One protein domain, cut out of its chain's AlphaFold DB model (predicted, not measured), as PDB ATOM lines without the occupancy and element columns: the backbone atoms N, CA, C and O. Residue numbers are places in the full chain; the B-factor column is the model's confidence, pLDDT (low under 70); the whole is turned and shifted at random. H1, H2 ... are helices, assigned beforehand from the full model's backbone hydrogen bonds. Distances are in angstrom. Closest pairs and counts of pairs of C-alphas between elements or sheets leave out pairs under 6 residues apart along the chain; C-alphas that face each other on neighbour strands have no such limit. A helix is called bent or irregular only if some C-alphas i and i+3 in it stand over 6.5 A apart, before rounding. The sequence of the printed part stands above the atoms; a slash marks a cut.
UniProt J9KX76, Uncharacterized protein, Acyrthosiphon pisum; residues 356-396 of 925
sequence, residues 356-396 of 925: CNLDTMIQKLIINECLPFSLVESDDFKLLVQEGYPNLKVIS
ATOM      1  N   CYS A 356     368.392 315.080 429.967       90.06
ATOM      2  CA  CYS A 356     368.110 313.942 429.090       90.06
ATOM      3  C   CYS A 356     366.662 313.429 429.227       90.06
ATOM      4  O   CYS A 356     366.050 313.042 428.229       90.06
ATOM      5  N   ASN A 357     366.071 313.466 430.429       90.38
ATOM      6  CA  ASN A 357     364.656 313.123 430.607       90.38
ATOM      7  C   ASN A 357     363.744 314.152 429.920       90.38
ATOM      8  O   ASN A 357     362.826 313.752 429.209       90.38
ATOM      9  N   LEU A 358     364.020 315.452 430.081       92.88
ATOM     10  CA  LEU A 358     363.261 316.523 429.428       92.88
ATOM     11  C   LEU A 358     363.376 316.452 427.896       92.88
ATOM     12  O   LEU A 358     362.354 316.461 427.215       92.88
ATOM     13  N   ASP A 359     364.588 316.303 427.360       93.12
ATOM     14  CA  ASP A 359     364.848 316.103 425.927       93.12
ATOM     15  C   ASP A 359     364.029 314.930 425.375       93.12
ATOM     16  O   ASP A 359     363.373 315.044 424.340       93.12
ATOM     17  N   THR A 360     364.024 313.809 426.105       91.31
ATOM     18  CA  THR A 360     363.262 312.607 425.746       91.31
ATOM     19  C   THR A 360     361.756 312.867 425.791       91.31
ATOM     20  O   THR A 360     361.047 312.444 424.883       91.31
ATOM     21  N   MET A 361     361.247 313.601 426.788       91.75
ATOM     22  CA  MET A 361     359.831 313.985 426.867       91.75
ATOM     23  C   MET A 361     359.415 314.906 425.709       91.75
ATOM     24  O   MET A 361     358.368 314.676 425.106       91.75
ATOM     25  N   ILE A 362     360.240 315.895 425.348       93.75
ATOM     26  CA  ILE A 362     359.999 316.789 424.202       93.75
ATOM     27  C   ILE A 362     360.029 315.995 422.883       93.75
ATOM     28  O   ILE A 362     359.155 316.171 422.033       93.75
ATOM     29  N   GLN A 363     360.977 315.066 422.728       91.50
ATOM     30  CA  GLN A 363     361.066 314.164 421.575       91.50
ATOM     31  C   GLN A 363     359.831 313.245 421.478       91.50
ATOM     32  O   GLN A 363     359.206 313.185 420.416       91.50
ATOM     33  N   LYS A 364     359.414 312.599 422.584       90.88
ATOM     34  CA  LYS A 364     358.189 311.774 422.637       90.88
ATOM     35  C   LYS A 364     356.953 312.607 422.281       90.88
ATOM     36  O   LYS A 364     356.161 312.157 421.462       90.88
ATOM     37  N   LEU A 365     356.812 313.824 422.818       92.19
ATOM     38  CA  LEU A 365     355.703 314.744 422.522       92.19
ATOM     39  C   LEU A 365     355.604 315.068 421.021       92.19
ATOM     40  O   LEU A 365     354.534 314.943 420.430       92.19
ATOM     41  N   ILE A 366     356.716 315.448 420.384       89.94
ATOM     42  CA  ILE A 366     356.724 315.856 418.970       89.94
ATOM     43  C   ILE A 366     356.357 314.688 418.036       89.94
ATOM     44  O   ILE A 366     355.589 314.876 417.088       89.94
ATOM     45  N   ILE A 367     356.847 313.478 418.324       88.88
ATOM     46  CA  ILE A 367     356.549 312.263 417.547       88.88
ATOM     47  C   ILE A 367     355.105 311.788 417.804       88.88
ATOM     48  O   ILE A 367     354.342 311.530 416.862       88.88
ATOM     49  N   ASN A 368     354.691 311.702 419.072       87.81
ATOM     50  CA  ASN A 368     353.392 311.150 419.464       87.81
ATOM     51  C   ASN A 368     352.216 312.075 419.105       87.81
ATOM     52  O   ASN A 368     351.210 311.571 418.610       87.81
ATOM     53  N   GLU A 369     352.388 313.398 419.155       88.12
ATOM     54  CA  GLU A 369     351.336 314.368 418.799       88.12
ATOM     55  C   GLU A 369     351.497 314.975 417.388       88.12
ATOM     56  O   GLU A 369     350.809 315.925 417.021       88.12
ATOM     57  N   CYS A 370     352.391 314.420 416.556       83.25
ATOM     58  CA  CYS A 370     352.625 314.855 415.167       83.25
ATOM     59  C   CYS A 370     352.985 316.350 415.022       83.25
ATOM     60  O   CYS A 370     352.669 316.978 414.003       83.25
ATOM     61  N   LEU A 371     353.679 316.928 416.002       85.75
ATOM     62  CA  LEU A 371     353.973 318.362 416.027       85.75
ATOM     63  C   LEU A 371     355.108 318.731 415.044       85.75
ATOM     64  O   LEU A 371     355.890 317.867 414.637       85.75
ATOM     65  N   PRO A 372     355.217 320.002 414.614       85.44
ATOM     66  CA  PRO A 372     356.351 320.461 413.816       85.44
ATOM     67  C   PRO A 372     357.651 320.439 414.631       85.44
ATOM     68  O   PRO A 372     357.668 320.872 415.779       85.44
ATOM     69  N   PHE A 373     358.770 320.047 414.014       87.94
ATOM     70  CA  PHE A 373     360.090 320.092 414.666       87.94
ATOM     71  C   PHE A 373     360.521 321.502 415.097       87.94
ATOM     72  O   PHE A 373     361.318 321.642 416.016       87.94
ATOM     73  N   SER A 374     359.965 322.546 414.475       87.94
ATOM     74  CA  SER A 374     360.172 323.942 414.868       87.94
ATOM     75  C   SER A 374     359.439 324.349 416.152       87.94
ATOM     76  O   SER A 374     359.542 325.500 416.562       87.94
ATOM     77  N   LEU A 375     358.711 323.441 416.816       90.06
ATOM     78  CA  LEU A 375     358.114 323.708 418.128       90.06
ATOM     79  C   LEU A 375     359.175 324.125 419.156       90.06
ATOM     80  O   LEU A 375     358.960 325.076 419.898       90.06
ATOM     81  N   VAL A 376     360.346 323.475 419.139       92.00
ATOM     82  CA  VAL A 376     361.474 323.801 420.034       92.00
ATOM     83  C   VAL A 376     362.109 325.166 419.735       92.00
ATOM     84  O   VAL A 376     362.852 325.711 420.547       92.00
ATOM     85  N   GLU A 377     361.798 325.737 418.570       91.94
ATOM     86  CA  GLU A 377     362.252 327.055 418.128       91.94
ATOM     87  C   GLU A 377     361.243 328.162 418.495       91.94
ATOM     88  O   GLU A 377     361.594 329.336 418.402       91.94
ATOM     89  N   SER A 378     360.032 327.812 418.955       93.56
ATOM     90  CA  SER A 378     358.983 328.759 419.364       93.56
ATOM     91  C   SER A 378     359.256 329.366 420.742       93.56
ATOM     92  O   SER A 378     359.574 328.645 421.689       93.56
ATOM     93  N   ASP A 379     359.103 330.682 420.879       94.75
ATOM     94  CA  ASP A 379     359.364 331.389 422.137       94.75
ATOM     95  C   ASP A 379     358.320 331.083 423.222       94.75
ATOM     96  O   ASP A 379     358.702 330.864 424.371       94.75
ATOM     97  N   ASP A 380     357.044 330.902 422.861       95.81
ATOM     98  CA  ASP A 380     355.997 330.445 423.795       95.81
ATOM     99  C   ASP A 380     356.333 329.073 424.408       95.81
ATOM    100  O   ASP A 380     356.072 328.808 425.582       95.81
ATOM    101  N   PHE A 381     356.942 328.186 423.613       94.81
ATOM    102  CA  PHE A 381     357.342 326.850 424.061       94.81
ATOM    103  C   PHE A 381     358.608 326.894 424.928       94.81
ATOM    104  O   PHE A 381     358.714 326.140 425.896       94.81
ATOM    105  N   LYS A 382     359.545 327.808 424.634       94.12
ATOM    106  CA  LYS A 382     360.699 328.085 425.506       94.12
ATOM    107  C   LYS A 382     360.242 328.613 426.860       94.12
ATOM    108  O   LYS A 382     360.685 328.072 427.867       94.12
ATOM    109  N   LEU A 383     359.321 329.575 426.880       93.94
ATOM    110  CA  LEU A 383     358.747 330.130 428.104       93.94
ATOM    111  C   LEU A 383     358.035 329.050 428.931       93.94
ATOM    112  O   LEU A 383     358.326 328.893 430.112       93.94
ATOM    113  N   LEU A 384     357.181 328.234 428.302       94.25
ATOM    114  CA  LEU A 384     356.494 327.114 428.959       94.25
ATOM    115  C   LEU A 384     357.469 326.132 429.636       94.25
ATOM    116  O   LEU A 384     357.226 325.684 430.757       94.25
ATOM    117  N   VAL A 385     358.572 325.790 428.964       93.12
ATOM    118  CA  VAL A 385     359.588 324.878 429.512       93.12
ATOM    119  C   VAL A 385     360.462 325.562 430.567       93.12
ATOM    120  O   VAL A 385     360.837 324.905 431.533       93.12
ATOM    121  N   GLN A 386     360.752 326.859 430.440       90.62
ATOM    122  CA  GLN A 386     361.501 327.628 431.441       90.62
ATOM    123  C   GLN A 386     360.718 327.764 432.754       90.62
ATOM    124  O   GLN A 386     361.261 327.451 433.808       90.62
ATOM    125  N   GLU A 387     359.435 328.129 432.698       91.19
ATOM    126  CA  GLU A 387     358.569 328.209 433.884       91.19
ATOM    127  C   GLU A 387     358.340 326.824 434.521       91.19
ATOM    128  O   GLU A 387     358.380 326.675 435.744       91.19
ATOM    129  N   GLY A 388     358.148 325.781 433.702       89.62
ATOM    130  CA  GLY A 388     357.964 324.407 434.185       89.62
ATOM    131  C   GLY A 388     359.237 323.747 434.735       89.62
ATOM    132  O   GLY A 388     359.158 322.918 435.644       89.62
ATOM    133  N   TYR A 389     360.411 324.108 434.206       90.06
ATOM    134  CA  TYR A 389     361.701 323.489 434.526       90.06
ATOM    135  C   TYR A 389     362.845 324.526 434.627       90.06
ATOM    136  O   TYR A 389     363.781 324.472 433.826       90.06
ATOM    137  N   PRO A 390     362.870 325.418 435.644       83.44
ATOM    138  CA  PRO A 390     363.742 326.611 435.663       83.44
ATOM    139  C   PRO A 390     365.266 326.394 435.623       83.44
ATOM    140  O   PRO A 390     366.018 327.357 435.509       83.44
ATOM    141  N   ASN A 391     365.741 325.150 435.738       87.62
ATOM    142  CA  ASN A 391     367.164 324.789 435.679       87.62
ATOM    143  C   ASN A 391     367.541 323.986 434.417       87.62
ATOM    144  O   ASN A 391     368.685 323.555 434.290       87.62
ATOM    145  N   LEU A 392     366.590 323.744 433.509       90.69
ATOM    146  CA  LEU A 392     366.782 322.983 432.273       90.69
ATOM    147  C   LEU A 392     366.567 323.883 431.049       90.69
ATOM    148  O   LEU A 392     365.987 324.964 431.137       90.69
ATOM    149  N   LYS A 393     367.048 323.440 429.886       91.00
ATOM    150  CA  LYS A 393     366.913 324.161 428.612       91.00
ATOM    151  C   LYS A 393     366.000 323.394 427.658       91.00
ATOM    152  O   LYS A 393     365.872 322.177 427.752       91.00
ATOM    153  N   VAL A 394     365.392 324.092 426.700       93.75
ATOM    154  CA  VAL A 394     364.760 323.427 425.550       93.75
ATOM    155  C   VAL A 394     365.849 322.843 424.650       93.75
ATOM    156  O   VAL A 394     366.833 323.518 424.343       93.75
ATOM    157  N   ILE A 395     365.657 321.597 424.215       94.38
ATOM    158  CA  ILE A 395     366.523 320.925 423.243       94.38
ATOM    159  C   ILE A 395     366.623 321.726 421.933       94.38
ATOM    160  O   ILE A 395     365.613 322.123 421.355       94.38
ATOM    161  N   SER A 396     367.842 321.943 421.427       92.25
ATOM    162  CA  SER A 396     368.025 322.632 420.142       92.25
ATOM    163  C   SER A 396     367.502 321.784 418.978       92.25
ATOM    164  O   SER A 396     367.569 320.552 419.018       92.25
TER     165      SER A 396
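AT A GLANCE: This is residues 356 to 396 of the 925 residues of an uncharacterized protein of Acyrthosiphon pisum (UniProt J9KX76). The long helix H1 and the helix H3 form the two arms of an open C, with the short H2 at its turn and residues 389 to 396, in no named element, folding back from H3 across the opening. The printed part has 41 residues with three named helices, H1, H2, H3 along the chain, and no named strand: all helix. It is compact, with a radius of gyration of the C-alphas of 9.6 A, spanning 26 by 21 by 15 A.

IN THESE COORDINATES: Find C-alpha 356 at (368.110, 313.942, 429.090); from there H1, residues 356 to 368, runs 17.8 A. H2 is residues 373 to 377, 8.1 A; it is irregular, but only just: C-alphas 373 and 376 are 6.7 A apart. H3, residues 379 to 388, runs 14.0 A to C-alpha 388 at (357.964, 324.407, 434.185).

HOW THE PARTS SIT: Start at H1, which is close to but not clearly touching H2; their closest C-alphas, of Ile 366 and Phe 373, are 6.9 A apart. H2 and H3 are close but not clearly touching, the closest C-alphas, of Leu 375 and Phe 381, 6.8 A apart. H1 and H3 are apart. Every O i to N i+4 pair is within hydrogen-bond range in H1 and H3; H2 has 0 of 1, and 1 of 2 O i to N i+3 pairs.

THE WHOLE: The C-alphas farthest apart, of Cys 370 and Asn 391, are 27.0 A apart. The links H1 to H2 and H2 to H3 are tight, and the printed part has no cut. No printed residue is under 70 in pLDDT.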